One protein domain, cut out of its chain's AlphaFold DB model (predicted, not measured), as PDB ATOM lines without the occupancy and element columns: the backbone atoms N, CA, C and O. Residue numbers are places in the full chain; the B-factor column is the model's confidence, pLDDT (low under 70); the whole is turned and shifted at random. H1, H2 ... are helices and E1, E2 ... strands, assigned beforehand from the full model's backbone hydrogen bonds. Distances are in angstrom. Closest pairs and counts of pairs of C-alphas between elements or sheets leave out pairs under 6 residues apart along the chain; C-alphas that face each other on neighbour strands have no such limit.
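This is residues 154 to 286 of the 293 residues of an uncharacterized protein of Halobellus clavatus (UniProt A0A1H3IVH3). A strongly twisted sheet of five strands runs through the middle, with H1 packed at its E2 end and H3 across its E5 end. Long stretches with no named element wind round it, residues 253 to 258 stick out, and H5 lies farthest out. The 133 printed residues run E1 H1 E2 E3 E4 E5 H2 H3 H4 H5; the sheet, E2 E1 E3 E4 E5, is mixed. The class is mixed, helices and strands, with under half of the residues in named elements. The whole is compact, with a radius of gyration of the C-alphas of 14.7 A and spans of 42 by 34 by 34 A.

Find C-alpha 154 at (-23.914, 43.712, -25.762); from there E1 runs 18.0 A to residue 160. H1 is residues 166 to 173, 10.5 A long, and E2 is residues 180 to 182. E3, residues 201 to 207, begins at C-alpha (-13.707, 35.361, -16.309) and measures 17.5 A; E4, residues 213 to 219, measures 18.8 A. E5 is residues 222 to 225 and H2 residues 228 to 231. H3, residues 240 to 251, spans 16.6 A. H4 is residues 264 to 267; H5, residues 281 to 286, ends at C-alpha (-24.058, 48.703, 4.212).

Look first at E1 and E2, parallel neighbours with N 181 and O 158 at 3.0 A; with H1 they form a strand-helix-strand unit, a helix between two parallel strands, its crossover right-handed. E1 and E3 are antiparallel, N 157 and O 203 at 2.9 A. E3, E4 and E5 form a meander, each strand the antiparallel neighbour of the one before, in two hairpins; N 206 and O 214 are 2.9 A apart, N 217 and O 224 2.8 A. H1 is on the sheet, its closest C-alphas to E2 those of Pro 166 and Ile 180, 5.6 A. H3 is on the sheet at a height of 7.9 A; its closest C-alphas to E5 are those of Glu 242 and Cys 225, 5.6 A. H4 only grazes the sheet with residues 264 to 266. H2 is only just not on the sheet, with 4 pairs of C-alphas within 10 A, and H5 is not on it. In H1, H3 and H5 every O i to N i+4 pair is within hydrogen-bond range; H2 and H4 are too short for such a pair.

The C-alphas farthest apart, those of Asp 171 and Trp 235, are 42.8 A apart. The printed part has no cut. The links E2 to E3, H3 to H4 and H4 to H5 are long. Look for pLDDT under 70 at residues 219 to 222, 234 to 236 and 251 to 286.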
ATOM      1  N   PHE A 154     -24.382  43.920 -27.126       78.38
ATOM      2  CA  PHE A 154     -23.914  43.712 -25.762       78.38
ATOM      3  C   PHE A 154     -24.251  42.272 -25.405       78.38
ATOM      4  O   PHE A 154     -25.432  41.923 -25.422       78.38
ATOM      5  N   HIS A 155     -23.249  41.456 -25.103       74.81
ATOM      6  CA  HIS A 155     -23.434  40.036 -24.808       74.81
ATOM      7  C   HIS A 155     -22.405  39.555 -23.774       74.81
ATOM      8  O   HIS A 155     -21.354  40.170 -23.581       74.81
ATOM      9  N   GLY A 156     -22.763  38.516 -23.021       75.56
ATOM     10  CA  GLY A 156     -21.871  37.919 -22.033       75.56
ATOM     11  C   GLY A 156     -20.931  36.930 -22.702       75.56
ATOM     12  O   GLY A 156     -21.380  36.123 -23.502       75.56
ATOM     13  N   VAL A 157     -19.651  36.996 -22.356       80.38
ATOM     14  CA  VAL A 157     -18.609  36.096 -22.864       80.38
ATOM     15  C   VAL A 157     -17.721  35.633 -21.718       80.38
ATOM     16  O   VAL A 157     -17.664  36.269 -20.658       80.38
ATOM     17  N   VAL A 158     -16.975  34.555 -21.929       84.62
ATOM     18  CA  VAL A 158     -15.866  34.175 -21.059       84.62
ATOM     19  C   VAL A 158     -14.568  34.717 -21.644       84.62
ATOM     20  O   VAL A 158     -14.130  34.328 -22.725       84.62
ATOM     21  N   ILE A 159     -13.930  35.616 -20.897       88.69
ATOM     22  CA  ILE A 159     -12.589  36.099 -21.209       88.69
ATOM     23  C   ILE A 159     -11.574  35.084 -20.706       88.69
ATOM     24  O   ILE A 159     -11.541  34.798 -19.509       88.69
ATOM     25  N   VAL A 160     -10.710  34.590 -21.585       92.94
ATOM     26  CA  VAL A 160      -9.621  33.666 -21.243       92.94
ATOM     27  C   VAL A 160      -8.252  34.321 -21.419       92.94
ATOM     28  O   VAL A 160      -8.104  35.323 -22.127       92.94
ATOM     29  N   ASP A 161      -7.235  33.774 -20.751       93.50
ATOM     30  CA  ASP A 161      -5.867  34.279 -20.870       93.50
ATOM     31  C   ASP A 161      -5.199  33.873 -22.202       93.50
ATOM     32  O   ASP A 161      -5.749  33.147 -23.033       93.50
ATOM     33  N   ALA A 162      -3.976  34.358 -22.427       92.38
ATOM     34  CA  ALA A 162      -3.227  34.073 -23.651       92.38
ATOM     35  C   ALA A 162      -2.819  32.595 -23.813       92.38
ATOM     36  O   ALA A 162      -2.501  32.179 -24.926       92.38
ATOM     37  N   ASN A 163      -2.813  31.809 -22.735       93.75
ATOM     38  CA  ASN A 163      -2.353  30.420 -22.740       93.75
ATOM     39  C   ASN A 163      -3.505  29.414 -22.854       93.75
ATOM     40  O   ASN A 163      -3.261  28.252 -23.156       93.75
ATOM     41  N   THR A 164      -4.737  29.856 -22.623       93.62
ATOM     42  CA  THR A 164      -5.945  29.032 -22.698       93.62
ATOM     43  C   THR A 164      -6.427  28.946 -24.141       93.62
ATOM     44  O   THR A 164      -6.531  29.976 -24.808       93.62
ATOM     45  N   ASP A 165      -6.707  27.749 -24.656       95.62
ATOM     46  CA  ASP A 165      -7.310  27.590 -25.980       95.62
ATOM     47  C   ASP A 165      -8.843  27.757 -25.916       95.62
ATOM     48  O   ASP A 165      -9.484  27.053 -25.138       95.62
ATOM     49  N   PRO A 166      -9.448  28.682 -26.693       94.31
ATOM     50  CA  PRO A 166     -10.890  28.907 -26.663       94.31
ATOM     51  C   PRO A 166     -11.731  27.690 -27.046       94.31
ATOM     52  O   PRO A 166     -12.802  27.519 -26.479       94.31
ATOM     53  N   ILE A 167     -11.260  26.851 -27.978       95.81
ATOM     54  CA  ILE A 167     -12.003  25.667 -28.429       95.81
ATOM     55  C   ILE A 167     -11.963  24.610 -27.331       95.81
ATOM     56  O   ILE A 167     -13.008  24.106 -26.938       95.81
ATOM     57  N   GLU A 168     -10.772  24.323 -26.794       95.50
ATOM     58  CA  GLU A 168     -10.636  23.364 -25.691       95.50
ATOM     59  C   GLU A 168     -11.453  23.808 -24.469       95.50
ATOM     60  O   GLU A 168     -12.165  23.000 -23.882       95.50
ATOM     61  N   TYR A 169     -11.420  25.101 -24.125       90.94
ATOM     62  CA  TYR A 169     -12.202  25.643 -23.014       90.94
ATOM     63  C   TYR A 169     -13.715  25.552 -23.261       90.94
ATOM     64  O   TYR A 169     -14.458  25.166 -22.360       90.94
ATOM     65  N   ALA A 170     -14.181  25.889 -24.468       88.50
ATOM     66  CA  ALA A 170     -15.591  25.776 -24.838       88.50
ATOM     67  C   ALA A 170     -16.084  24.324 -24.728       88.50
ATOM     68  O   ALA A 170     -17.096  24.068 -24.074       88.50
ATOM     69  N   ASP A 171     -15.324  23.376 -25.285       91.94
ATOM     70  CA  ASP A 171     -15.637  21.943 -25.256       91.94
ATOM     71  C   ASP A 171     -15.646  21.382 -23.821       91.94
ATOM     72  O   ASP A 171     -16.525  20.597 -23.461       91.94
ATOM     73  N   GLU A 172     -14.684  21.781 -22.979       91.62
ATOM     74  CA  GLU A 172     -14.606  21.360 -21.572       91.62
ATOM     75  C   GLU A 172     -15.789  21.863 -20.731       91.62
ATOM     76  O   GLU A 172     -16.170  21.216 -19.747       91.62
ATOM     77  N   HIS A 173     -16.366  23.007 -21.109       82.88
ATOM     78  CA  HIS A 173     -17.392  23.709 -20.342       82.88
ATOM     79  C   HIS A 173     -18.796  23.699 -20.976       82.88
ATOM     80  O   HIS A 173     -19.703  24.271 -20.374       82.88
ATOM     81  N   ASP A 174     -18.997  23.013 -22.110       84.12
ATOM     82  CA  ASP A 174     -20.271  22.952 -22.859       84.12
ATOM     83  C   ASP A 174     -20.800  24.355 -23.232       84.12
ATOM     84  O   ASP A 174     -21.975  24.678 -23.044       84.12
ATOM     85  N   LEU A 175     -19.895  25.216 -23.714       82.50
ATOM     86  CA  LEU A 175     -20.175  26.591 -24.144       82.50
ATOM     87  C   LEU A 175     -20.029  26.731 -25.666       82.50
ATOM     88  O   LEU A 175     -19.345  25.931 -26.305       82.50
ATOM     89  N   ASP A 176     -20.641  27.764 -26.250       83.88
ATOM     90  CA  ASP A 176     -20.346  28.136 -27.636       83.88
ATOM     91  C   ASP A 176     -18.934  28.736 -27.711       83.88
ATOM     92  O   ASP A 176     -18.546  29.549 -26.870       83.88
ATOM     93  N   VAL A 177     -18.153  28.345 -28.720       89.00
ATOM     94  CA  VAL A 177     -16.809  28.893 -28.943       89.00
ATOM     95  C   VAL A 177     -16.857  30.390 -29.249       89.00
ATOM     96  O   VAL A 177     -15.927  31.110 -28.886       89.00
ATOM     97  N   ASP A 178     -17.946  30.868 -29.858       86.50
ATOM     98  CA  ASP A 178     -18.142  32.289 -30.152       86.50
ATOM     99  C   ASP A 178     -18.345  33.122 -28.866       86.50
ATOM    100  O   ASP A 178     -18.079  34.324 -28.864       86.50
ATOM    101  N   ASP A 179     -18.704  32.482 -27.744       84.06
ATOM    102  CA  ASP A 179     -18.807  33.114 -26.423       84.06
ATOM    103  C   ASP A 179     -17.470  33.121 -25.656       84.06
ATOM    104  O   ASP A 179     -17.410  33.600 -24.518       84.06
ATOM    105  N   ILE A 180     -16.381  32.599 -26.237       87.56
ATOM    106  CA  ILE A 180     -15.055  32.546 -25.609       87.56
ATOM    107  C   ILE A 180     -14.081  33.456 -26.357       87.56
ATOM    108  O   ILE A 180     -13.675  33.179 -27.486       87.56
ATOM    109  N   ILE A 181     -13.613  34.515 -25.696       91.50
ATOM    110  CA  ILE A 181     -12.639  35.439 -26.288       91.50
ATOM    111  C   ILE A 181     -11.368  35.525 -25.450       91.50
ATOM    112  O   ILE A 181     -11.383  35.538 -24.220       91.50
ATOM    113  N   ARG A 182     -10.223  35.615 -26.120       95.38
ATOM    114  CA  ARG A 182      -8.942  35.895 -25.473       95.38
ATOM    115  C   ARG A 182      -8.898  37.359 -25.069       95.38
ATOM    116  O   ARG A 182      -9.274  38.238 -25.839       95.38
ATOM    117  N   GLU A 183      -8.327  37.632 -23.904       94.19
ATOM    118  CA  GLU A 183      -8.172  38.994 -23.387       94.19
ATOM    119  C   GLU A 183      -7.491  39.953 -24.383       94.19
ATOM    120  O   GLU A 183      -7.890  41.106 -24.510       94.19
ATOM    121  N   ALA A 184      -6.516  39.460 -25.154       92.62
ATOM    122  CA  ALA A 184      -5.800  40.239 -26.168       92.62
ATOM    123  C   ALA A 184      -6.660  40.670 -27.375       92.62
ATOM    124  O   ALA A 184      -6.191  41.450 -28.200       92.62
ATOM    125  N   GLN A 185      -7.884  40.147 -27.510       93.94
ATOM    126  CA  GLN A 185      -8.841  40.552 -28.547       93.94
ATOM    127  C   GLN A 185      -9.660  41.785 -28.138       93.94
ATOM    128  O   GLN A 185     -10.400  42.318 -28.957       93.94
ATOM    129  N   LEU A 186      -9.545  42.238 -26.886       94.19
ATOM    130  CA  LEU A 186     -10.217  43.436 -26.398       94.19
ATOM    131  C   LEU A 186      -9.438  44.696 -26.795       94.19
ATOM    132  O   LEU A 186      -8.230  44.781 -26.590       94.19
ATOM    133  N   ASP A 187     -10.150  45.738 -27.216       94.75
ATOM    134  CA  ASP A 187      -9.604  47.089 -27.426       94.75
ATOM    135  C   ASP A 187      -9.527  47.904 -26.121       94.75
ATOM    136  O   ASP A 187      -9.438  49.140 -26.119       94.75
ATOM    137  N   ASN A 188      -9.628  47.224 -24.982       90.88
ATOM    138  CA  ASN A 188      -9.550  47.833 -23.669       90.88
ATOM    139  C   ASN A 188      -8.223  48.587 -23.491       90.88
ATOM    140  O   ASN A 188      -7.155  48.105 -23.852       90.88
ATOM    141  N   HIS A 189      -8.283  49.760 -22.863       89.19
ATOM    142  CA  HIS A 189      -7.077  50.465 -22.432       89.19
ATOM    143  C   HIS A 189      -6.440  49.824 -21.201       89.19
ATOM    144  O   HIS A 189      -5.222  49.829 -21.083       89.19
ATOM    145  N   ILE A 190      -7.279  49.302 -20.302       84.12
ATOM    146  CA  ILE A 190      -6.865  48.490 -19.159       84.12
ATOM    147  C   ILE A 190      -7.531  47.133 -19.322       84.12
ATOM    148  O   ILE A 190      -8.768  47.038 -19.367       84.12
ATOM    149  N   LEU A 191      -6.713  46.095 -19.447       86.88
ATOM    150  CA  LEU A 191      -7.205  44.733 -19.612       86.88
ATOM    151  C   LEU A 191      -7.861  44.236 -18.307       86.88
ATOM    152  O   LEU A 191      -7.455  44.654 -17.219       86.88
ATOM    153  N   PRO A 192      -8.874  43.352 -18.368       84.31
ATOM    154  CA  PRO A 192      -9.486  42.764 -17.176       84.31
ATOM    155  C   PRO A 192      -8.491  42.260 -16.119       84.31
ATOM    156  O   PRO A 192      -8.662  42.549 -14.933       84.31
ATOM    157  N   ALA A 193      -7.435  41.555 -16.520       82.44
ATOM    158  CA  ALA A 193      -6.404  41.038 -15.629       82.44
ATOM    159  C   ALA A 193      -5.594  42.155 -14.956       82.44
ATOM    160  O   ALA A 193      -5.322  42.077 -13.756       82.44
ATOM    161  N   GLU A 194      -5.276  43.226 -15.688       81.38
ATOM    162  CA  GLU A 194      -4.623  44.428 -15.143       81.38
ATOM    163  C   GLU A 194      -5.525  45.155 -14.140       81.38
ATOM    164  O   GLU A 194      -5.045  45.733 -13.167       81.38
ATOM    165  N   TYR A 195      -6.841  45.054 -14.328       74.25
ATOM    166  CA  TYR A 195      -7.852  45.535 -13.389       74.25
ATOM    167  C   TYR A 195      -8.085  44.590 -12.193       74.25
ATOM    168  O   TYR A 195      -8.914  44.853 -11.324       74.25
ATOM    169  N   GLY A 196      -7.369  43.462 -12.124       75.44
ATOM    170  CA  GLY A 196      -7.462  42.494 -11.031       75.44
ATOM    171  C   GLY A 196      -8.536  41.415 -11.211       75.44
ATOM    172  O   GLY A 196      -8.806  40.652 -10.276       75.44
ATOM    173  N   VAL A 197      -9.136  41.271 -12.391       73.81
ATOM    174  CA  VAL A 197     -10.026  40.142 -12.720       73.81
ATOM    175  C   VAL A 197      -9.185  38.870 -12.927       73.81
ATOM    176  O   VAL A 197      -8.093  38.936 -13.474       73.81
ATOM    177  N   THR A 198      -9.617  37.703 -12.422       80.62
ATOM    178  CA  THR A 198      -8.891  36.435 -12.694       80.62
ATOM    179  C   THR A 198      -9.568  35.783 -13.850       80.62
ATOM    180  O   THR A 198     -10.766  35.542 -13.768       80.62
ATOM    181  N   LEU A 199      -8.771  35.485 -14.863       83.62
ATOM    182  CA  LEU A 199      -9.196  34.723 -16.014       83.62
ATOM    183  C   LEU A 199      -9.047  33.215 -15.724       83.62
ATOM    184  O   LEU A 199      -8.136  32.841 -14.978       83.62
ATOM    185  N   PRO A 200      -9.921  32.362 -16.280       87.38
ATOM    186  CA  PRO A 200     -11.055  32.711 -17.133       87.38
ATOM    187  C   PRO A 200     -12.163  33.445 -16.358       87.38
ATOM    188  O   PRO A 200     -12.455  33.107 -15.210       87.38
ATOM    189  N   ALA A 201     -12.735  34.490 -16.962       78.81
ATOM    190  CA  ALA A 201     -13.707  35.361 -16.309       78.81
ATOM    191  C   ALA A 201     -14.938  35.613 -17.180       78.81
ATOM    192  O   ALA A 201     -14.803  36.147 -18.280       78.81
ATOM    193  N   PRO A 202     -16.140  35.343 -16.661       77.75
ATOM    194  CA  PRO A 202     -17.369  35.735 -17.326       77.75
ATOM    195  C   PRO A 202     -17.603  37.246 -17.230       77.75
ATOM    196  O   PRO A 202     -17.831  37.759 -16.133       77.75
ATOM    197  N   LEU A 203     -17.566  37.958 -18.357       78.88
ATOM    198  CA  LEU A 203     -17.726  39.411 -18.419       78.88
ATOM    199  C   LEU A 203     -18.745  39.825 -19.482       78.88
ATOM    200  O   LEU A 203     -18.991  39.122 -20.457       78.88
ATOM    201  N   LEU A 204     -19.307  41.018 -19.303       81.19
ATOM    202  CA  LEU A 204     -20.060  41.679 -20.358       81.19
ATOM    203  C   LEU A 204     -19.085  42.288 -21.374       81.19
ATOM    204  O   LEU A 204     -18.182  43.033 -20.992       81.19
ATOM    205  N   VAL A 205     -19.314  42.042 -22.658       85.56
ATOM    206  CA  VAL A 205     -18.618  42.699 -23.761       85.56
ATOM    207  C   VAL A 205     -19.600  43.478 -24.626       85.56
ATOM    208  O   VAL A 205     -20.737  43.066 -24.853       85.56
ATOM    209  N   GLY A 206     -19.164  44.661 -25.054       86.62
ATOM    210  CA  GLY A 206     -19.828  45.437 -26.090       86.62
ATOM    211  C   GLY A 206     -19.017  45.402 -27.375       86.62
ATOM    212  O   GLY A 206     -17.838  45.769 -27.357       86.62
ATOM    213  N   GLU A 207     -19.665  45.019 -28.469       87.69
ATOM    214  CA  GLU A 207     -19.135  45.145 -29.824       87.69
ATOM    215  C   GLU A 207     -19.824  46.307 -30.525       87.69
ATOM    216  O   GLU A 207     -21.053  46.431 -30.528       87.69
ATOM    217  N   PHE A 208     -19.020  47.182 -31.116       87.12
ATOM    218  CA  PHE A 208     -19.503  48.428 -31.687       87.12
ATOM    219  C   PHE A 208     -19.278  48.471 -33.192       87.12
ATOM    220  O   PHE A 208     -18.291  47.952 -33.704       87.12
ATOM    221  N   ALA A 209     -20.135  49.205 -33.903       83.56
ATOM    222  CA  ALA A 209     -20.071  49.382 -35.355       83.56
ATOM    223  C   ALA A 209     -18.731  49.959 -35.862       83.56
ATOM    224  O   ALA A 209     -18.436  49.889 -37.053       83.56
ATOM    225  N   SER A 210     -17.912  50.539 -34.976       83.69
ATOM    226  CA  SER A 210     -16.531  50.939 -35.273       83.69
ATOM    227  C   SER A 210     -15.566  49.761 -35.446       83.69
ATOM    228  O   SER A 210     -14.415  49.990 -35.807       83.69
ATOM    229  N   GLY A 211     -16.009  48.534 -35.167       85.75
ATOM    230  CA  GLY A 211     -15.174  47.345 -35.021       85.75
ATOM    231  C   GLY A 211     -14.477  47.261 -33.666       85.75
ATOM    232  O   GLY A 211     -13.572  46.452 -33.522       85.75
ATOM    233  N   SER A 212     -14.849  48.119 -32.708       90.94
ATOM    234  CA  SER A 212     -14.228  48.125 -31.385       90.94
ATOM    235  C   SER A 212     -14.929  47.161 -30.439       90.94
ATOM    236  O   SER A 212     -16.161  47.150 -30.398       90.94
ATOM    237  N   THR A 213     -14.148  46.462 -29.623       92.75
ATOM    238  CA  THR A 213     -14.650  45.497 -28.640       92.75
ATOM    239  C   THR A 213     -14.159  45.869 -27.248       92.75
ATOM    240  O   THR A 213     -12.961  45.848 -26.973       92.75
ATOM    241  N   TYR A 214     -15.083  46.223 -26.352       93.50
ATOM    242  CA  TYR A 214     -14.743  46.616 -24.982       93.50
ATOM    243  C   TYR A 214     -15.392  45.698 -23.955       93.50
ATOM    244  O   TYR A 214     -16.613  45.531 -23.943       93.50
ATOM    245  N   ALA A 215     -14.585  45.190 -23.025       90.19
ATOM    246  CA  ALA A 215     -15.083  44.528 -21.831       90.19
ATOM    247  C   ALA A 215     -15.548  45.552 -20.788       90.19
ATOM    248  O   ALA A 215     -14.936  46.607 -20.569       90.19
ATOM    249  N   PHE A 216     -16.641  45.198 -20.128       85.12
ATOM    250  CA  PHE A 216     -17.253  45.917 -19.028       85.12
ATOM    251  C   PHE A 216     -16.831  45.261 -17.719       85.12
ATOM    252  O   PHE A 216     -17.259  44.162 -17.369       85.12
ATOM    253  N   LEU A 217     -15.946  45.955 -17.018       81.25
ATOM    254  CA  LEU A 217     -15.324  45.522 -15.782       81.25
ATOM    255  C   LEU A 217     -16.358  45.613 -14.651       81.25
ATOM    256  O   LEU A 217     -16.964  46.674 -14.470       81.25
ATOM    257  N   PRO A 218     -16.600  44.529 -13.901       71.88
ATOM    258  CA  PRO A 218     -17.543  44.543 -12.795       71.88
ATOM    259  C   PRO A 218     -17.120  45.543 -11.719       71.88
ATOM    260  O   PRO A 218     -15.962  45.561 -11.304       71.88
ATOM    261  N   TRP A 219     -18.067  46.348 -11.241       67.62
ATOM    262  CA  TRP A 219     -17.843  47.294 -10.153       67.62
ATOM    263  C   TRP A 219     -19.063  47.372  -9.232       67.62
ATOM    264  O   TRP A 219     -20.029  48.087  -9.508       67.62
ATOM    265  N   SER A 220     -19.022  46.622  -8.127       66.06
ATOM    266  CA  SER A 220     -20.181  46.335  -7.263       66.06
ATOM    267  C   SER A 220     -21.370  45.828  -8.093       66.06
ATOM    268  O   SER A 220     -21.225  44.858  -8.830       66.06
ATOM    269  N   ASP A 221     -22.522  46.498  -8.008       61.75
ATOM    270  CA  ASP A 221     -23.755  46.167  -8.727       61.75
ATOM    271  C   ASP A 221     -23.867  46.904 -10.078       61.75
ATOM    272  O   ASP A 221     -24.950  47.037 -10.643       61.75
ATOM    273  N   ALA A 222     -22.751  47.431 -10.594       69.44
ATOM    274  CA  ALA A 222     -22.672  48.125 -11.876       69.44
ATOM    275  C   ALA A 222     -21.446  47.668 -12.687       69.44
ATOM    276  O   ALA A 222     -20.706  46.769 -12.288       69.44
ATOM    277  N   VAL A 223     -21.224  48.310 -13.836       76.75
ATOM    278  CA  VAL A 223     -20.094  48.023 -14.728       76.75
ATOM    279  C   VAL A 223     -19.329  49.281 -15.139       76.75
ATOM    280  O   VAL A 223     -19.914  50.351 -15.313       76.75
ATOM    281  N   VAL A 224     -18.018  49.138 -15.336       83.38
ATOM    282  CA  VAL A 224     -17.109  50.183 -15.820       83.38
ATOM    283  C   VAL A 224     -16.575  49.794 -17.196       83.38
ATOM    284  O   VAL A 224     -16.097  48.683 -17.395       83.38
ATOM    285  N   CYS A 225     -16.643  50.693 -18.174       89.06
ATOM    286  CA  CYS A 225     -16.161  50.388 -19.526       89.06
ATOM    287  C   CYS A 225     -14.636  50.488 -19.596       89.06
ATOM    288  O   CYS A 225     -14.058  51.500 -19.198       89.06
ATOM    289  N   GLY A 226     -13.981  49.490 -20.189       88.56
ATOM    290  CA  GLY A 226     -12.535  49.507 -20.414       88.56
ATOM    291  C   GLY A 226     -12.046  50.408 -21.555       88.56
ATOM    292  O   GLY A 226     -10.862  50.363 -21.879       88.56
ATOM    293  N   CYS A 227     -12.901  51.215 -22.196       90.44
ATOM    294  CA  CYS A 227     -12.491  51.992 -23.370       90.44
ATOM    295  C   CYS A 227     -11.441  53.079 -23.041       90.44
ATOM    296  O   CYS A 227     -11.473  53.665 -21.952       90.44
ATOM    297  N   PRO A 228     -10.564  53.454 -23.995       88.19
ATOM    298  CA  PRO A 228      -9.530  54.470 -23.767       88.19
ATOM    299  C   PRO A 228     -10.065  55.816 -23.291       88.19
ATOM    300  O   PRO A 228      -9.476  56.430 -22.407       88.19
ATOM    301  N   TYR A 229     -11.213  56.261 -23.812       85.38
ATOM    302  CA  TYR A 229     -11.843  57.502 -23.357       85.38
ATOM    303  C   TYR A 229     -12.142  57.480 -21.852       85.38
ATOM    304  O   TYR A 229     -11.943  58.484 -21.172       85.38
ATOM    305  N   LYS A 230     -12.601  56.340 -21.326       84.81
ATOM    306  CA  LYS A 230     -12.892  56.189 -19.903       84.81
ATOM    307  C   LYS A 230     -11.612  56.093 -19.079       84.81
ATOM    308  O   LYS A 230     -11.493  56.747 -18.058       84.81
ATOM    309  N   GLN A 231     -10.652  55.297 -19.525       83.75
ATOM    310  CA  GLN A 231      -9.531  54.907 -18.671       83.75
ATOM    311  C   GLN A 231      -8.340  55.882 -18.710       83.75
ATOM    312  O   GLN A 231      -7.496  55.848 -17.824       83.75
ATOM    313  N   THR A 232      -8.260  56.783 -19.698       80.38
ATOM    314  CA  THR A 232      -7.140  57.747 -19.822       80.38
ATOM    315  C   THR A 232      -7.404  59.108 -19.174       80.38
ATOM    316  O   THR A 232      -6.482  59.906 -19.005       80.38
ATOM    317  N   ASN A 233      -8.653  59.413 -18.816       71.06
ATOM    318  CA  ASN A 233      -9.012  60.722 -18.281       71.06
ATOM    319  C   ASN A 233      -8.929  60.728 -16.743       71.06
ATOM    320  O   ASN A 233      -9.648  60.007 -16.064       71.06
ATOM    321  N   LYS A 234      -8.113  61.619 -16.165       56.91
ATOM    322  CA  LYS A 234      -7.966  61.765 -14.695       56.91
ATOM    323  C   LYS A 234      -9.289  62.085 -13.967       56.91
ATOM    324  O   LYS A 234      -9.428  61.818 -12.782       56.91
ATOM    325  N   TRP A 235     -10.256  62.652 -14.690       60.16
ATOM    326  CA  TRP A 235     -11.582  63.056 -14.202       60.16
ATOM    327  C   TRP A 235     -12.697  62.347 -14.975       60.16
ATOM    328  O   TRP A 235     -13.704  62.975 -15.307       60.16
ATOM    329  N   ALA A 236     -12.442  61.110 -15.408       60.62
ATOM    330  CA  ALA A 236     -13.190  60.459 -16.472       60.62
ATOM    331  C   ALA A 236     -14.675  60.279 -16.170       60.62
ATOM    332  O   ALA A 236     -15.091  59.213 -15.744       60.62
ATOM    333  N   VAL A 237     -15.464  61.271 -16.559       72.44
ATOM    334  CA  VAL A 237     -16.915  61.206 -16.692       72.44
ATOM    335  C   VAL A 237     -17.362  59.944 -17.440       72.44
ATOM    336  O   VAL A 237     -16.671  59.452 -18.337       72.44
ATOM    337  N   MET A 238     -18.529  59.412 -17.061       83.94
ATOM    338  CA  MET A 238     -19.155  58.242 -17.690       83.94
ATOM    339  C   MET A 238     -19.051  58.294 -19.222       83.94
ATOM    340  O   MET A 238     -19.352  59.324 -19.827       83.94
ATOM    341  N   CYS A 239     -18.637  57.201 -19.865       89.25
ATOM    342  CA  CYS A 239     -18.590  57.149 -21.327       89.25
ATOM    343  C   CYS A 239     -19.945  56.721 -21.919       89.25
ATOM    344  O   CYS A 239     -20.787  56.133 -21.238       89.25
ATOM    345  N   LYS A 240     -20.160  56.965 -23.218       89.31
ATOM    346  CA  LYS A 240     -21.404  56.561 -23.901       89.31
ATOM    347  C   LYS A 240     -21.684  55.052 -23.813       89.31
ATOM    348  O   LYS A 240     -22.842  54.665 -23.709       89.31
ATOM    349  N   HIS A 241     -20.642  54.213 -23.818       89.62
ATOM    350  CA  HIS A 241     -20.792  52.759 -23.725       89.62
ATOM    351  C   HIS A 241     -21.271  52.340 -22.328       89.62
ATOM    352  O   HIS A 241     -22.122  51.467 -22.220       89.62
ATOM    353  N   GLU A 242     -20.780  52.993 -21.266       87.69
ATOM    354  CA  GLU A 242     -21.256  52.777 -19.890       87.69
ATOM    355  C   GLU A 242     -22.707  53.203 -19.723       87.69
ATOM    356  O   GLU A 242     -23.480  52.482 -19.102       87.69
ATOM    357  N   LEU A 243     -23.089  54.346 -20.297       87.75
ATOM    358  CA  LEU A 243     -24.469  54.814 -20.247       87.75
ATOM    359  C   LEU A 243     -25.425  53.849 -20.967       87.75
ATOM    360  O   LEU A 243     -26.505  53.546 -20.449       87.75
ATOM    361  N   ALA A 244     -25.018  53.354 -22.138       85.12
ATOM    362  CA  ALA A 244     -25.761  52.351 -22.893       85.12
ATOM    363  C   ALA A 244     -25.879  51.032 -22.117       85.12
ATOM    364  O   ALA A 244     -26.989  50.533 -21.944       85.12
ATOM    365  N   ALA A 245     -24.771  50.524 -21.567       81.44
ATOM    366  CA  ALA A 245     -24.767  49.312 -20.755       81.44
ATOM    367  C   ALA A 245     -25.638  49.455 -19.496       81.44
ATOM    368  O   ALA A 245     -26.479  48.602 -19.246       81.44
ATOM    369  N   ALA A 246     -25.513  50.551 -18.737       80.69
ATOM    370  CA  ALA A 246     -26.326  50.797 -17.544       80.69
ATOM    371  C   ALA A 246     -27.824  50.896 -17.874       80.69
ATOM    372  O   ALA A 246     -28.656  50.326 -17.172       80.69
ATOM    373  N   SER A 247     -28.176  51.578 -18.967       78.88
ATOM    374  CA  SER A 247     -29.576  51.694 -19.391       78.88
ATOM    375  C   SER A 247     -30.138  50.374 -19.910       78.88
ATOM    376  O   SER A 247     -31.318  50.101 -19.719       78.88
ATOM    377  N   ARG A 248     -29.313  49.533 -20.536       73.12
ATOM    378  CA  ARG A 248     -29.720  48.195 -20.968       73.12
ATOM    379  C   ARG A 248     -29.865  47.239 -19.780       73.12
ATOM    380  O   ARG A 248     -30.867  46.538 -19.711       73.12
ATOM    381  N   LEU A 249     -28.948  47.280 -18.806       71.44
ATOM    382  CA  LEU A 249     -29.051  46.536 -17.539       71.44
ATOM    383  C   LEU A 249     -30.345  46.869 -16.784       71.44
ATOM    384  O   LEU A 249     -30.982  45.975 -16.238       71.44
ATOM    385  N   ALA A 250     -30.768  48.133 -16.802       70.00
ATOM    386  CA  ALA A 250     -32.020  48.566 -16.184       70.00
ATOM    387  C   ALA A 250     -33.286  48.013 -16.869       70.00
ATOM    388  O   ALA A 250     -34.330  47.886 -16.233       70.00
ATOM    389  N   ASN A 251     -33.201  47.717 -18.170       62.94
ATOM    390  CA  ASN A 251     -34.329  47.329 -19.022       62.94
ATOM    391  C   ASN A 251     -34.396  45.818 -19.311       62.94
ATOM    392  O   ASN A 251     -35.285  45.381 -20.041       62.94
ATOM    393  N   ALA A 252     -33.498  45.013 -18.738       57.34
ATOM    394  CA  ALA A 252     -33.529  43.556 -18.841       57.34
ATOM    395  C   ALA A 252     -34.690  42.977 -17.998       57.34
ATOM    396  O   ALA A 252     -34.499  42.511 -16.878       57.34
ATOM    397  N   TYR A 253     -35.926  43.051 -18.501       47.66
ATOM    398  CA  TYR A 253     -37.099  42.460 -17.847       47.66
ATOM    399  C   TYR A 253     -37.127  40.927 -18.000       47.66
ATOM    400  O   TYR A 253     -36.754  40.376 -19.033       47.66
ATOM    401  N   GLU A 254     -37.652  40.235 -16.980       41.34
ATOM    402  CA  GLU A 254     -37.643  38.767 -16.795       41.34
ATOM    403  C   GLU A 254     -38.215  37.920 -17.957       41.34
ATOM    404  O   GLU A 254     -37.985  36.705 -17.982       41.34
ATOM    405  N   GLY A 255     -38.922  38.528 -18.918       41.06
ATOM    406  CA  GLY A 255     -39.633  37.850 -20.009       41.06
ATOM    407  C   GLY A 255     -39.069  38.037 -21.422       41.06
ATOM    408  O   GLY A 255     -39.572  37.384 -22.333       41.06
ATOM    409  N   ASP A 256     -38.059  38.888 -21.621       46.47
ATOM    410  CA  ASP A 256     -37.438  39.093 -22.935       46.47
ATOM    411  C   ASP A 256     -36.129  38.298 -23.016       46.47
ATOM    412  O   ASP A 256     -35.096  38.694 -22.482       46.47
ATOM    413  N   VAL A 257     -36.209  37.109 -23.608       41.56
ATOM    414  CA  VAL A 257     -35.088  36.160 -23.710       41.56
ATOM    415  C   VAL A 257     -33.996  36.649 -24.666       41.56
ATOM    416  O   VAL A 257     -32.851  36.249 -24.492       41.56
ATOM    417  N   ASP A 258     -34.330  37.553 -25.594       40.53
ATOM    418  CA  ASP A 258     -33.390  38.143 -26.557       40.53
ATOM    419  C   ASP A 258     -32.764  39.451 -26.024       40.53
ATOM    420  O   ASP A 258     -31.674  39.849 -26.443       40.53
ATOM    421  N   ALA A 259     -33.423  40.124 -25.068       40.34
ATOM    422  CA  ALA A 259     -32.858  41.263 -24.329       40.34
ATOM    423  C   ALA A 259     -32.150  40.867 -23.022       40.34
ATOM    424  O   ALA A 259     -31.482  41.708 -22.408       40.34
ATOM    425  N   LYS A 260     -32.275  39.605 -22.590       40.38
ATOM    426  CA  LYS A 260     -31.539  39.074 -21.445       40.38
ATOM    427  C   LYS A 260     -30.052  39.090 -21.756       40.38
ATOM    428  O   LYS A 260     -29.574  38.440 -22.679       40.38
ATOM    429  N   TYR A 261     -29.305  39.799 -20.918       48.22
ATOM    430  CA  TYR A 261     -27.930  39.409 -20.690       48.22
ATOM    431  C   TYR A 261     -27.948  37.937 -20.292       48.22
ATOM    432  O   TYR A 261     -28.556  37.591 -19.285       48.22
ATOM    433  N   VAL A 262     -27.286  37.080 -21.062       42.09
ATOM    434  CA  VAL A 262     -26.722  35.877 -20.468       42.09
ATOM    435  C   VAL A 262     -25.487  36.368 -19.732       42.09
ATOM    436  O   VAL A 262     -24.388  36.397 -20.276       42.09
ATOM    437  N   LEU A 263     -25.666  36.875 -18.507       45.03
ATOM    438  CA  LEU A 263     -24.515  36.924 -17.620       45.03
ATOM    439  C   LEU A 263     -24.131  35.461 -17.420       45.03
ATOM    440  O   LEU A 263     -25.024  34.652 -17.201       45.03
ATOM    441  N   PRO A 264     -22.857  35.064 -17.480       38.56
ATOM    442  CA  PRO A 264     -22.560  33.636 -17.422       38.56
ATOM    443  C   PRO A 264     -23.045  32.937 -16.130       38.56
ATOM    444  O   PRO A 264     -23.247  31.729 -16.128       38.56
ATOM    445  N   ILE A 265     -23.383  33.690 -15.070       38.25
ATOM    446  CA  ILE A 265     -24.140  33.179 -13.911       38.25
ATOM    447  C   ILE A 265     -25.521  32.601 -14.270       38.25
ATOM    448  O   ILE A 265     -25.946  31.625 -13.657       38.25
ATOM    449  N   ASP A 266     -26.202  33.171 -15.263       34.81
ATOM    450  CA  ASP A 266     -27.524  32.761 -15.744       34.81
ATOM    451  C   ASP A 266     -27.470  31.438 -16.531       34.81
ATOM    452  O   ASP A 266     -28.487  30.756 -16.652       34.81
ATOM    453  N   VAL A 267     -26.276  31.036 -16.990       40.56
ATOM    454  CA  VAL A 267     -25.979  29.723 -17.604       40.56
ATOM    455  C   VAL A 267     -25.087  28.840 -16.721       40.56
ATOM    456  O   VAL A 267     -24.562  27.827 -17.169       40.56
ATOM    457  N   GLY A 268     -24.948  29.172 -15.434       35.97
ATOM    458  CA  GLY A 268     -24.275  28.316 -14.451       35.97
ATOM    459  C   GLY A 268     -22.745  28.404 -14.419       35.97
ATOM    460  O   GLY A 268     -22.116  27.620 -13.709       35.97
ATOM    461  N   VAL A 269     -22.136  29.368 -15.115       40.75
ATOM    462  CA  VAL A 269     -20.703  29.673 -15.011       40.75
ATOM    463  C   VAL A 269     -20.457  30.456 -13.720       40.75
ATOM    464  O   VAL A 269     -20.985  31.554 -13.512       40.75
ATOM    465  N   ASP A 270     -19.657  29.881 -12.822       42.47
ATOM    466  CA  ASP A 270     -19.348  30.493 -11.531       42.47
ATOM    467  C   ASP A 270     -18.567  31.803 -11.730       42.47
ATOM    468  O   ASP A 270     -17.481  31.827 -12.311       42.47
ATOM    469  N   ILE A 271     -19.127  32.917 -11.249       43.12
ATOM    470  CA  ILE A 271     -18.458  34.221 -11.283       43.12
ATOM    471  C   ILE A 271     -17.555  34.305 -10.048       43.12
ATOM    472  O   ILE A 271     -18.088  34.337  -8.928       43.12
ATOM    473  N   PRO A 272     -16.221  34.438 -10.201       40.28
ATOM    474  CA  PRO A 272     -15.316  34.543  -9.068       40.28
ATOM    475  C   PRO A 272     -15.785  35.625  -8.094       40.28
ATOM    476  O   PRO A 272     -16.057  36.761  -8.484       40.28
ATOM    477  N   GLN A 273     -15.833  35.304  -6.799       37.41
ATOM    478  CA  GLN A 273     -16.363  36.194  -5.755       37.41
ATOM    479  C   GLN A 273     -15.712  37.597  -5.743       37.41
ATOM    480  O   GLN A 273     -16.300  38.548  -5.233       37.41
ATOM    481  N   ARG A 274     -14.509  37.739  -6.315       35.03
ATOM    482  CA  ARG A 274     -13.798  39.015  -6.469       35.03
ATOM    483  C   ARG A 274     -14.307  39.892  -7.615       35.03
ATOM    484  O   ARG A 274     -14.298  41.101  -7.467       35.03
ATOM    485  N   ALA A 275     -14.824  39.303  -8.693       36.41
ATOM    486  CA  ALA A 275     -15.538  40.042  -9.734       36.41
ATOM    487  C   ALA A 275     -16.874  40.600  -9.195       36.41
ATOM    488  O   ALA A 275     -17.379  41.588  -9.698       36.41
ATOM    489  N   ARG A 276     -17.406  40.045  -8.095       41.03
ATOM    490  CA  ARG A 276     -18.516  40.649  -7.330       41.03
ATOM    491  C   ARG A 276     -18.068  41.714  -6.318       41.03
ATOM    492  O   ARG A 276     -18.906  42.367  -5.705       41.03
ATOM    493  N   ARG A 277     -16.763  41.861  -6.063       36.62
ATOM    494  CA  ARG A 277     -16.211  42.716  -5.001       36.62
ATOM    495  C   ARG A 277     -15.330  43.817  -5.580       36.62
ATOM    496  O   ARG A 277     -14.119  43.792  -5.423       36.62
ATOM    497  N   PHE A 278     -15.979  44.854  -6.083       40.75
ATOM    498  CA  PHE A 278     -15.472  46.215  -5.912       40.75
ATOM    499  C   PHE A 278     -16.560  47.008  -5.222       40.75
ATOM    500  O   PHE A 278     -17.331  47.737  -5.827       40.75
ATOM    501  N   VAL A 279     -16.711  46.724  -3.934       36.03
ATOM    502  CA  VAL A 279     -17.755  47.321  -3.120       36.03
ATOM    503  C   VAL A 279     -17.303  48.749  -2.805       36.03
ATOM    504  O   VAL A 279     -16.276  48.924  -2.150       36.03
ATOM    505  N   SER A 280     -18.035  49.766  -3.281       36.84
ATOM    506  CA  SER A 280     -17.848  51.168  -2.847       36.84
ATOM    507  C   SER A 280     -17.716  51.212  -1.320       36.84
ATOM    508  O   SER A 280     -18.451  50.467  -0.684       36.84
ATOM    509  N   PRO A 281     -16.885  52.056  -0.681       36.38
ATOM    510  CA  PRO A 281     -16.802  52.119   0.785       36.38
ATOM    511  C   PRO A 281     -18.176  52.246   1.467       36.38
ATOM    512  O   PRO A 281     -18.430  51.626   2.499       36.38
ATOM    513  N   THR A 282     -19.106  52.969   0.837       35.91
ATOM    514  CA  THR A 282     -20.496  53.132   1.288       35.91
ATOM    515  C   THR A 282     -21.315  51.848   1.137       35.91
ATOM    516  O   THR A 282     -22.080  51.485   2.032       35.91
ATOM    517  N   VAL A 283     -21.138  51.125   0.028       37.47
ATOM    518  CA  VAL A 283     -21.784  49.826  -0.203       37.47
ATOM    519  C   VAL A 283     -21.110  48.750   0.660       37.47
ATOM    520  O   VAL A 283     -21.793  47.922   1.228       37.47
ATOM    521  N   ALA A 284     -19.803  48.805   0.910       37.44
ATOM    522  CA  ALA A 284     -19.059  47.878   1.762       37.44
ATOM    523  C   ALA A 284     -19.508  47.998   3.217       37.44
ATOM    524  O   ALA A 284     -19.611  46.997   3.923       37.44
ATOM    525  N   ALA A 285     -19.824  49.223   3.645       35.00
ATOM    526  CA  ALA A 285     -20.339  49.513   4.974       35.00
ATOM    527  C   ALA A 285     -21.803  49.081   5.182       35.00
ATOM    528  O   ALA A 285     -22.219  48.905   6.327       35.00
ATOM    529  N   THR A 286     -22.597  48.921   4.116       36.09
ATOM    530  CA  THR A 286     -24.058  48.703   4.212       36.09
ATOM    531  C   THR A 286     -24.551  47.404   3.568       36.09
ATOM    532  O   THR A 286     -25.628  46.911   3.908       36.09
TER     533      THR A 286